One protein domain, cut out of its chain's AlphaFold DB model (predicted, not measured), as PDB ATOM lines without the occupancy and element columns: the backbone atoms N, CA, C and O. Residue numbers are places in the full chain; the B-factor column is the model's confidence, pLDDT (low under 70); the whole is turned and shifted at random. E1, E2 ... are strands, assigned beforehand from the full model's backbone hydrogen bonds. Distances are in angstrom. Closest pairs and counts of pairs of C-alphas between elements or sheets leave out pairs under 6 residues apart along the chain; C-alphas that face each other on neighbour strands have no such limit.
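Overview. This is residues 227 to 302 of the 629 residues of an uncharacterized protein of viral metagenome (UniProt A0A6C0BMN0). The chain is wound in stacked turns, a short solenoid whose roughly triangular coils lie one after another along the longest axis. E2, E3 and E4, each folded back on itself, make the three fullest turns, side by side; E1 is a partial turn at one end, and E5 and E6 share the last turn at the other end. The printed part has 76 residues with six named strands, E1 to E6 in chain order, and no named helix; its class is all strand. The strands form one branched, twisted sheet in which the neighbour pairs are parallel. The whole is compact, with a radius of gyration of the C-alphas of 10.6 A, and spans 28 by 25 by 19 A.

Arrangement. In the sheet, E3, residues 255 to 267, has E2, residues 238 to 251, on one side and E4, residues 271 to 283, on the other side. E2 and E3 are parallel at 8 degrees; the facing C-alphas of Ala 244 and Val 260 are 4.9 A apart, and N 244 and O 259 are within hydrogen-bond range at 2.8 A. E3 and E4 are parallel at 2 degrees, with N 277 and O 260 within hydrogen-bond range at 2.8 A. E1, residues 227 to 234, is an edge strand parallel to E2 and beside its residues 244 to 251; N 250 and O 232 are 2.8 A apart. On the side of E4 away from E3 the pairing is staggered: E5, residues 287 to 294, is beside residues 271 to 279, and E6, residues 298 to 300, is beside residues 281 to 283. Both are parallel to E4, with N 288 and O 271 at 2.9 A for E5 and N 299 and O 281 at 3.0 A for E6. E5 and E6 meet only through their link. E1 and E4 are apart, for instance, as are E2 and E5.

Along the chain. E1 begins at C-alpha 227, (50.556, -45.370, -84.284), is 13.0 A long and bends by 109 degrees at residue 230. E2 measures 7.3 A from first to last C-alpha and bends by 164 degrees at residue 244. E3 measures 7.1 A, from C-alpha 255 at (40.858, -53.476, -79.578), and bends by 161 degrees at residue 260. E4 measures 8.1 A and bends by 155 degrees at residue 276. E5 is 13.2 A long and bends by 106 degrees at residue 290. E6, 6.4 A long, ends at C-alpha 300, (42.831, -62.706, -67.719).

Size, cuts and confidence. The two C-alphas farthest apart, those of Glu 228 and Asn 302, are 29.5 A from each other. The printed part has no cut, and its five links between strands are tight, with three residues each. The mean pLDDT of the printed part is 81.0, and one residue, Thr 235, is under 70.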
ATOM      1  N   VAL A 227      50.728 -46.313 -85.396       79.50
ATOM      2  CA  VAL A 227      50.556 -45.370 -84.284       79.50
ATOM      3  C   VAL A 227      51.811 -45.385 -83.421       79.50
ATOM      4  O   VAL A 227      52.167 -46.416 -82.847       79.50
ATOM      5  N   GLU A 228      52.454 -44.231 -83.297       76.38
ATOM      6  CA  GLU A 228      53.473 -43.981 -82.278       76.38
ATOM      7  C   GLU A 228      52.893 -42.992 -81.270       76.38
ATOM      8  O   GLU A 228      52.482 -41.893 -81.647       76.38
ATOM      9  N   ALA A 229      52.820 -43.381 -79.997       71.81
ATOM     10  CA  ALA A 229      52.278 -42.506 -78.962       71.81
ATOM     11  C   ALA A 229      53.023 -42.627 -77.635       71.81
ATOM     12  O   ALA A 229      53.575 -43.679 -77.325       71.81
ATOM     13  N   GLU A 230      53.009 -41.586 -76.801       71.81
ATOM     14  CA  GLU A 230      53.414 -41.777 -75.403       71.81
ATOM     15  C   GLU A 230      52.358 -42.616 -74.680       71.81
ATOM     16  O   GLU A 230      52.642 -43.715 -74.219       71.81
ATOM     17  N   THR A 231      51.113 -42.152 -74.623       73.75
ATOM     18  CA  THR A 231      49.998 -42.894 -74.022       73.75
ATOM     19  C   THR A 231      48.792 -42.831 -74.944       73.75
ATOM     20  O   THR A 231      48.379 -41.745 -75.341       73.75
ATOM     21  N   LEU A 232      48.213 -43.988 -75.262       77.25
ATOM     22  CA  LEU A 232      46.999 -44.086 -76.069       77.25
ATOM     23  C   LEU A 232      45.821 -44.464 -75.167       77.25
ATOM     24  O   LEU A 232      45.705 -45.621 -74.767       77.25
ATOM     25  N   CYS A 233      44.961 -43.494 -74.851       75.38
ATOM     26  CA  CYS A 233      43.719 -43.721 -74.117       75.38
ATOM     27  C   CYS A 233      42.521 -43.550 -75.061       75.38
ATOM     28  O   CYS A 233      42.380 -42.519 -75.711       75.38
ATOM     29  N   VAL A 234      41.652 -44.555 -75.153       77.75
ATOM     30  CA  VAL A 234      40.511 -44.537 -76.083       77.75
ATOM     31  C   VAL A 234      39.268 -45.045 -75.370       77.75
ATOM     32  O   VAL A 234      39.334 -46.048 -74.665       77.75
ATOM     33  N   THR A 235      38.139 -44.361 -75.532       66.69
ATOM     34  CA  THR A 235      36.842 -44.776 -74.982       66.69
ATOM     35  C   THR A 235      35.958 -45.253 -76.125       66.69
ATOM     36  O   THR A 235      35.112 -44.504 -76.605       66.69
ATOM     37  N   GLY A 236      36.179 -46.475 -76.605       73.19
ATOM     38  CA  GLY A 236      35.486 -46.991 -77.781       73.19
ATOM     39  C   GLY A 236      36.235 -48.113 -78.486       73.19
ATOM     40  O   GLY A 236      37.166 -48.715 -77.947       73.19
ATOM     41  N   THR A 237      35.801 -48.406 -79.705       74.38
ATOM     42  CA  THR A 237      36.417 -49.400 -80.581       74.38
ATOM     43  C   THR A 237      37.688 -48.826 -81.192       74.38
ATOM     44  O   THR A 237      37.670 -47.784 -81.846       74.38
ATOM     45  N   THR A 238      38.801 -49.530 -81.014       82.56
ATOM     46  CA  THR A 238      40.111 -49.135 -81.534       82.56
ATOM     47  C   THR A 238      40.589 -50.154 -82.568       82.56
ATOM     48  O   THR A 238      40.783 -51.324 -82.246       82.56
ATOM     49  N   GLN A 239      40.800 -49.722 -83.811       81.50
ATOM     50  CA  GLN A 239      41.356 -50.536 -84.897       81.50
ATOM     51  C   GLN A 239      42.730 -49.997 -85.309       81.50
ATOM     52  O   GLN A 239      42.834 -48.882 -85.815       81.50
ATOM     53  N   LEU A 240      43.783 -50.798 -85.126       83.31
ATOM     54  CA  LEU A 240      45.178 -50.455 -85.438       83.31
ATOM     55  C   LEU A 240      45.746 -51.488 -86.417       83.31
ATOM     56  O   LEU A 240      46.291 -52.527 -86.031       83.31
ATOM     57  N   LYS A 241      45.585 -51.240 -87.721       76.88
ATOM     58  CA  LYS A 241      45.846 -52.284 -88.732       76.88
ATOM     59  C   LYS A 241      47.322 -52.572 -88.986       76.88
ATOM     60  O   LYS A 241      47.626 -53.655 -89.495       76.88
ATOM     61  N   ASP A 242      48.214 -51.655 -88.629       83.19
ATOM     62  CA  ASP A 242      49.664 -51.833 -88.719       83.19
ATOM     63  C   ASP A 242      50.277 -52.077 -87.323       83.19
ATOM     64  O   ASP A 242      49.861 -52.998 -86.615       83.19
ATOM     65  N   SER A 243      51.264 -51.281 -86.913       80.25
ATOM     66  CA  SER A 243      51.899 -51.379 -85.599       80.25
ATOM     67  C   SER A 243      51.494 -50.222 -84.696       80.25
ATOM     68  O   SER A 243      51.463 -49.070 -85.121       80.25
ATOM     69  N   ALA A 244      51.202 -50.542 -83.441       83.56
ATOM     70  CA  ALA A 244      51.020 -49.592 -82.359       83.56
ATOM     71  C   ALA A 244      52.207 -49.729 -81.406       83.56
ATOM     72  O   ALA A 244      52.398 -50.790 -80.815       83.56
ATOM     73  N   SER A 245      53.020 -48.685 -81.286       84.69
ATOM     74  CA  SER A 245      54.157 -48.642 -80.368       84.69
ATOM     75  C   SER A 245      53.953 -47.491 -79.399       84.69
ATOM     76  O   SER A 245      54.103 -46.328 -79.780       84.69
ATOM     77  N   THR A 246      53.615 -47.805 -78.150       79.81
ATOM     78  CA  THR A 246      53.362 -46.792 -77.123       79.81
ATOM     79  C   THR A 246      54.057 -47.115 -75.807       79.81
ATOM     80  O   THR A 246      54.571 -48.217 -75.614       79.81
ATOM     81  N   LYS A 247      54.121 -46.148 -74.882       83.06
ATOM     82  CA  LYS A 247      54.519 -46.457 -73.505       83.06
ATOM     83  C   LYS A 247      53.394 -47.196 -72.796       83.06
ATOM     84  O   LYS A 247      53.689 -48.205 -72.188       83.06
ATOM     85  N   ASP A 248      52.151 -46.734 -72.902       83.19
ATOM     86  CA  ASP A 248      50.977 -47.392 -72.314       83.19
ATOM     87  C   ASP A 248      49.782 -47.325 -73.296       83.19
ATOM     88  O   ASP A 248      49.638 -46.353 -74.050       83.19
ATOM     89  N   ILE A 249      48.940 -48.363 -73.327       84.88
ATOM     90  CA  ILE A 249      47.666 -48.418 -74.069       84.88
ATOM     91  C   ILE A 249      46.545 -48.727 -73.077       84.88
ATOM     92  O   ILE A 249      46.595 -49.741 -72.385       84.88
ATOM     93  N   SER A 250      45.510 -47.889 -73.055       87.00
ATOM     94  CA  SER A 250      44.296 -48.082 -72.261       87.00
ATOM     95  C   SER A 250      43.063 -47.893 -73.144       87.00
ATOM     96  O   SER A 250      42.704 -46.766 -73.483       87.00
ATOM     97  N   VAL A 251      42.384 -48.981 -73.496       84.94
ATOM     98  CA  VAL A 251      41.168 -48.950 -74.319       84.94
ATOM     99  C   VAL A 251      39.966 -49.360 -73.472       84.94
ATOM    100  O   VAL A 251      39.813 -50.523 -73.096       84.94
ATOM    101  N   ASP A 252      39.085 -48.407 -73.180       81.44
ATOM    102  CA  ASP A 252      37.778 -48.677 -72.580       81.44
ATOM    103  C   ASP A 252      36.768 -49.077 -73.672       81.44
ATOM    104  O   ASP A 252      35.862 -48.322 -74.029       81.44
ATOM    105  N   GLY A 253      36.998 -50.242 -74.281       84.12
ATOM    106  CA  GLY A 253      36.257 -50.760 -75.429       84.12
ATOM    107  C   GLY A 253      36.990 -51.913 -76.115       84.12
ATOM    108  O   GLY A 253      37.835 -52.562 -75.502       84.12
ATOM    109  N   GLU A 254      36.643 -52.212 -77.366       85.94
ATOM    110  CA  GLU A 254      37.281 -53.286 -78.144       85.94
ATOM    111  C   GLU A 254      38.606 -52.829 -78.777       85.94
ATOM    112  O   GLU A 254      38.734 -51.676 -79.192       85.94
ATOM    113  N   LEU A 255      39.580 -53.737 -78.900       87.00
ATOM    114  CA  LEU A 255      40.858 -53.476 -79.578       87.00
ATOM    115  C   LEU A 255      41.157 -54.552 -80.633       87.00
ATOM    116  O   LEU A 255      41.396 -55.714 -80.298       87.00
ATOM    117  N   ASP A 256      41.212 -54.160 -81.904       87.31
ATOM    118  CA  ASP A 256      41.712 -54.986 -83.010       87.31
ATOM    119  C   ASP A 256      43.041 -54.411 -83.508       87.31
ATOM    120  O   ASP A 256      43.081 -53.318 -84.079       87.31
ATOM    121  N   ALA A 257      44.143 -55.124 -83.266       86.50
ATOM    122  CA  ALA A 257      45.474 -54.659 -83.637       86.50
ATOM    123  C   ALA A 257      46.339 -55.758 -84.267       86.50
ATOM    124  O   ALA A 257      46.441 -56.887 -83.772       86.50
ATOM    125  N   THR A 258      47.047 -55.415 -85.349       86.50
ATOM    126  CA  THR A 258      48.008 -56.350 -85.957       86.50
ATOM    127  C   THR A 258      49.243 -56.519 -85.077       86.50
ATOM    128  O   THR A 258      49.675 -57.651 -84.866       86.50
ATOM    129  N   LYS A 259      49.813 -55.428 -84.558       87.00
ATOM    130  CA  LYS A 259      50.967 -55.486 -83.660       87.00
ATOM    131  C   LYS A 259      50.877 -54.431 -82.564       87.00
ATOM    132  O   LYS A 259      50.688 -53.260 -82.875       87.00
ATOM    133  N   VAL A 260      51.084 -54.839 -81.314       88.19
ATOM    134  CA  VAL A 260      51.129 -53.953 -80.146       88.19
ATOM    135  C   VAL A 260      52.471 -54.090 -79.440       88.19
ATOM    136  O   VAL A 260      52.857 -55.189 -79.049       88.19
ATOM    137  N   THR A 261      53.155 -52.967 -79.244       87.56
ATOM    138  CA  THR A 261      54.303 -52.831 -78.351       87.56
ATOM    139  C   THR A 261      53.967 -51.790 -77.289       87.56
ATOM    140  O   THR A 261      53.771 -50.626 -77.631       87.56
ATOM    141  N   ALA A 262      53.864 -52.208 -76.026       87.12
ATOM    142  CA  ALA A 262      53.462 -51.346 -74.913       87.12
ATOM    143  C   ALA A 262      54.229 -51.678 -73.621       87.12
ATOM    144  O   ALA A 262      54.722 -52.783 -73.427       87.12
ATOM    145  N   GLY A 263      54.323 -50.731 -72.699       86.56
ATOM    146  CA  GLY A 263      54.590 -50.999 -71.289       86.56
ATOM    147  C   GLY A 263      53.380 -51.708 -70.695       86.56
ATOM    148  O   GLY A 263      53.390 -52.935 -70.582       86.56
ATOM    149  N   ASP A 264      52.321 -50.957 -70.403       85.50
ATOM    150  CA  ASP A 264      51.052 -51.522 -69.949       85.50
ATOM    151  C   ASP A 264      50.005 -51.538 -71.077       85.50
ATOM    152  O   ASP A 264      49.818 -50.554 -71.790       85.50
ATOM    153  N   LEU A 265      49.316 -52.671 -71.242       87.88
ATOM    154  CA  LEU A 265      48.163 -52.834 -72.129       87.88
ATOM    155  C   LEU A 265      46.924 -53.181 -71.295       87.88
ATOM    156  O   LEU A 265      46.808 -54.300 -70.786       87.88
ATOM    157  N   GLU A 266      45.990 -52.240 -71.182       88.12
ATOM    158  CA  GLU A 266      44.692 -52.416 -70.529       88.12
ATOM    159  C   GLU A 266      43.559 -52.298 -71.557       88.12
ATOM    160  O   GLU A 266      43.458 -51.298 -72.264       88.12
ATOM    161  N   VAL A 267      42.705 -53.323 -71.656       86.88
ATOM    162  CA  VAL A 267      41.525 -53.297 -72.540       86.88
ATOM    163  C   VAL A 267      40.306 -53.853 -71.813       86.88
ATOM    164  O   VAL A 267      40.344 -54.965 -71.266       86.88
ATOM    165  N   THR A 268      39.212 -53.086 -71.799       84.06
ATOM    166  CA  THR A 268      37.976 -53.494 -71.117       84.06
ATOM    167  C   THR A 268      37.040 -54.325 -72.006       84.06
ATOM    168  O   THR A 268      36.292 -55.160 -71.494       84.06
ATOM    169  N   GLY A 269      37.079 -54.166 -73.331       84.75
ATOM    170  CA  GLY A 269      36.303 -54.939 -74.310       84.75
ATOM    171  C   GLY A 269      37.017 -56.190 -74.831       84.75
ATOM    172  O   GLY A 269      38.038 -56.622 -74.293       84.75
ATOM    173  N   ASP A 270      36.443 -56.813 -75.864       81.25
ATOM    174  CA  ASP A 270      37.073 -57.939 -76.560       81.25
ATOM    175  C   ASP A 270      38.303 -57.466 -77.353       81.25
ATOM    176  O   ASP A 270      38.345 -56.351 -77.873       81.25
ATOM    177  N   SER A 271      39.340 -58.306 -77.420       85.12
ATOM    178  CA  SER A 271      40.601 -57.965 -78.085       85.12
ATOM    179  C   SER A 271      41.049 -59.038 -79.076       85.12
ATOM    180  O   SER A 271      41.185 -60.215 -78.723       85.12
ATOM    181  N   THR A 272      41.347 -58.616 -80.305       84.62
ATOM    182  CA  THR A 272      41.993 -59.440 -81.338       84.62
ATOM    183  C   THR A 272      43.374 -58.867 -81.625       84.62
ATOM    184  O   THR A 272      43.498 -57.826 -82.260       84.62
ATOM    185  N   LEU A 273      44.425 -59.534 -81.148       84.06
ATOM    186  CA  LEU A 273      45.799 -59.031 -81.232       84.06
ATOM    187  C   LEU A 273      46.690 -60.078 -81.901       84.06
ATOM    188  O   LEU A 273      46.817 -61.192 -81.399       84.06
ATOM    189  N   ARG A 274      47.317 -59.781 -83.044       84.38
ATOM    190  CA  ARG A 274      48.095 -60.818 -83.763       84.38
ATOM    191  C   ARG A 274      49.499 -61.008 -83.179       84.38
ATOM    192  O   ARG A 274      49.916 -62.158 -83.049       84.38
ATOM    193  N   ASP A 275      50.170 -59.910 -82.831       84.75
ATOM    194  CA  ASP A 275      51.503 -59.854 -82.213       84.75
ATOM    195  C   ASP A 275      51.483 -58.878 -81.022       84.75
ATOM    196  O   ASP A 275      51.153 -57.702 -81.194       84.75
ATOM    197  N   VAL A 276      51.790 -59.363 -79.816       86.88
ATOM    198  CA  VAL A 276      51.803 -58.557 -78.581       86.88
ATOM    199  C   VAL A 276      53.165 -58.662 -77.906       86.88
ATOM    200  O   VAL A 276      53.560 -59.747 -77.477       86.88
ATOM    201  N   ASP A 277      53.832 -57.520 -77.754       87.31
ATOM    202  CA  ASP A 277      55.048 -57.321 -76.963       87.31
ATOM    203  C   ASP A 277      54.755 -56.285 -75.869       87.31
ATOM    204  O   ASP A 277      54.849 -55.077 -76.090       87.31
ATOM    205  N   ALA A 278      54.305 -56.758 -74.705       84.75
ATOM    206  CA  ALA A 278      53.913 -55.895 -73.595       84.75
ATOM    207  C   ALA A 278      54.614 -56.274 -72.286       84.75
ATOM    208  O   ALA A 278      54.874 -57.457 -72.019       84.75
ATOM    209  N   ALA A 279      54.901 -55.281 -71.437       81.31
ATOM    210  CA  ALA A 279      55.393 -55.556 -70.090       81.31
ATOM    211  C   ALA A 279      54.264 -56.136 -69.229       81.31
ATOM    212  O   ALA A 279      54.440 -57.204 -68.650       81.31
ATOM    213  N   ASN A 280      53.091 -55.501 -69.201       83.12
ATOM    214  CA  ASN A 280      51.914 -56.013 -68.501       83.12
ATOM    215  C   ASN A 280      50.679 -56.011 -69.408       83.12
ATOM    216  O   ASN A 280      50.492 -55.111 -70.220       83.12
ATOM    217  N   VAL A 281      49.819 -57.019 -69.238       84.75
ATOM    218  CA  VAL A 281      48.561 -57.152 -69.989       84.75
ATOM    219  C   VAL A 281      47.406 -57.402 -69.020       84.75
ATOM    220  O   VAL A 281      47.388 -58.408 -68.302       84.75
ATOM    221  N   ALA A 282      46.424 -56.502 -69.016       84.50
ATOM    222  CA  ALA A 282      45.200 -56.597 -68.229       84.50
ATOM    223  C   ALA A 282      43.980 -56.553 -69.156       84.50
ATOM    224  O   ALA A 282      43.661 -55.521 -69.739       84.50
ATOM    225  N   LEU A 283      43.281 -57.682 -69.284       83.88
ATOM    226  CA  LEU A 283      42.115 -57.800 -70.163       83.88
ATOM    227  C   LEU A 283      40.925 -58.316 -69.366       83.88
ATOM    228  O   LEU A 283      41.029 -59.309 -68.633       83.88
ATOM    229  N   THR A 284      39.780 -57.646 -69.486       77.75
ATOM    230  CA  THR A 284      38.580 -58.058 -68.742       77.75
ATOM    231  C   THR A 284      37.688 -59.038 -69.495       77.75
ATOM    232  O   THR A 284      36.980 -59.795 -68.832       77.75
ATOM    233  N   ASN A 285      37.755 -59.074 -70.829       80.81
ATOM    234  CA  ASN A 285      36.951 -59.965 -71.671       80.81
ATOM    235  C   ASN A 285      37.820 -60.985 -72.434       80.81
ATOM    236  O   ASN A 285      38.691 -61.618 -71.831       80.81
ATOM    237  N   THR A 286      37.531 -61.238 -73.714       75.81
ATOM    238  CA  THR A 286      38.164 -62.299 -74.505       75.81
ATOM    239  C   THR A 286      39.448 -61.798 -75.161       75.81
ATOM    240  O   THR A 286      39.448 -60.752 -75.802       75.81
ATOM    241  N   LEU A 287      40.531 -62.575 -75.054       79.50
ATOM    242  CA  LEU A 287      41.770 -62.354 -75.804       79.50
ATOM    243  C   LEU A 287      41.918 -63.411 -76.898       79.50
ATOM    244  O   LEU A 287      42.082 -64.593 -76.593       79.50
ATOM    245  N   THR A 288      41.954 -62.980 -78.156       78.00
ATOM    246  CA  THR A 288      42.388 -63.824 -79.275       78.00
ATOM    247  C   THR A 288      43.776 -63.379 -79.716       78.00
ATOM    248  O   THR A 288      43.924 -62.286 -80.256       78.00
ATOM    249  N   THR A 289      44.793 -64.219 -79.487       77.31
ATOM    250  CA  THR A 289      46.171 -63.969 -79.948       77.31
ATOM    251  C   THR A 289      46.733 -65.127 -80.744       77.31
ATOM    252  O   THR A 289      46.331 -66.274 -80.556       77.31
ATOM    253  N   LYS A 290      47.666 -64.821 -81.651       72.81
ATOM    254  CA  LYS A 290      48.453 -65.838 -82.355       72.81
ATOM    255  C   LYS A 290      49.827 -66.003 -81.711       72.81
ATOM    256  O   LYS A 290      50.199 -67.118 -81.364       72.81
ATOM    257  N   ASP A 291      50.541 -64.891 -81.552       70.94
ATOM    258  CA  ASP A 291      51.871 -64.831 -80.958       70.94
ATOM    259  C   ASP A 291      51.836 -63.768 -79.840       70.94
ATOM    260  O   ASP A 291      51.633 -62.584 -80.102       70.94
ATOM    261  N   ALA A 292      51.965 -64.187 -78.576       71.50
ATOM    262  CA  ALA A 292      51.968 -63.285 -77.421       71.50
ATOM    263  C   ALA A 292      53.254 -63.472 -76.606       71.50
ATOM    264  O   ALA A 292      53.532 -64.567 -76.113       71.50
ATOM    265  N   CYS A 293      54.028 -62.398 -76.451       76.25
ATOM    266  CA  CYS A 293      55.212 -62.341 -75.606       76.25
ATOM    267  C   CYS A 293      54.970 -61.324 -74.486       76.25
ATOM    268  O   CYS A 293      55.158 -60.124 -74.664       76.25
ATOM    269  N   VAL A 294      54.549 -61.810 -73.317       75.69
ATOM    270  CA  VAL A 294      54.371 -60.972 -72.121       75.69
ATOM    271  C   VAL A 294      55.499 -61.275 -71.145       75.69
ATOM    272  O   VAL A 294      55.670 -62.421 -70.725       75.69
ATOM    273  N   THR A 295      56.303 -60.263 -70.818       74.50
ATOM    274  CA  THR A 295      57.480 -60.434 -69.944       74.50
ATOM    275  C   THR A 295      57.169 -60.211 -68.464       74.50
ATOM    276  O   THR A 295      57.875 -60.746 -67.606       74.50
ATOM    277  N   GLY A 296      56.120 -59.444 -68.159       76.44
ATOM    278  CA  GLY A 296      55.597 -59.229 -66.814       76.44
ATOM    279  C   GLY A 296      54.343 -60.056 -66.534       76.44
ATOM    280  O   GLY A 296      54.288 -61.248 -66.837       76.44
ATOM    281  N   SER A 297      53.358 -59.450 -65.867       75.31
ATOM    282  CA  SER A 297      52.158 -60.164 -65.413       75.31
ATOM    283  C   SER A 297      51.022 -60.079 -66.433       75.31
ATOM    284  O   SER A 297      50.728 -59.005 -66.954       75.31
ATOM    285  N   THR A 298      50.324 -61.197 -66.638       79.50
ATOM    286  CA  THR A 298      49.071 -61.250 -67.406       79.50
ATOM    287  C   THR A 298      47.913 -61.579 -66.470       79.50
ATOM    288  O   THR A 298      47.928 -62.624 -65.817       79.50
ATOM    289  N   LEU A 299      46.889 -60.722 -66.422       78.31
ATOM    290  CA  LEU A 299      45.627 -61.002 -65.729       78.31
ATOM    291  C   LEU A 299      44.501 -61.157 -66.755       78.31
ATOM    292  O   LEU A 299      44.040 -60.175 -67.331       78.31
ATOM    293  N   LEU A 300      44.027 -62.392 -66.935       75.50
ATOM    294  CA  LEU A 300      42.831 -62.706 -67.719       75.50
ATOM    295  C   LEU A 300      41.697 -63.041 -66.750       75.50
ATOM    296  O   LEU A 300      41.790 -64.011 -65.998       75.50
ATOM    297  N   LYS A 301      40.630 -62.234 -66.737       76.19
ATOM    298  CA  LYS A 301      39.458 -62.484 -65.869       76.19
ATOM    299  C   LYS A 301      38.495 -63.536 -66.435       76.19
ATOM    300  O   LYS A 301      37.612 -63.990 -65.710       76.19
ATOM    301  N   ASN A 302      38.656 -63.898 -67.706       76.81
ATOM    302  CA  ASN A 302      37.810 -64.848 -68.422       76.81
ATOM    303  C   ASN A 302      38.621 -66.094 -68.853       76.81
ATOM    304  O   ASN A 302      39.466 -66.580 -68.103       76.81
TER     305      ASN A 302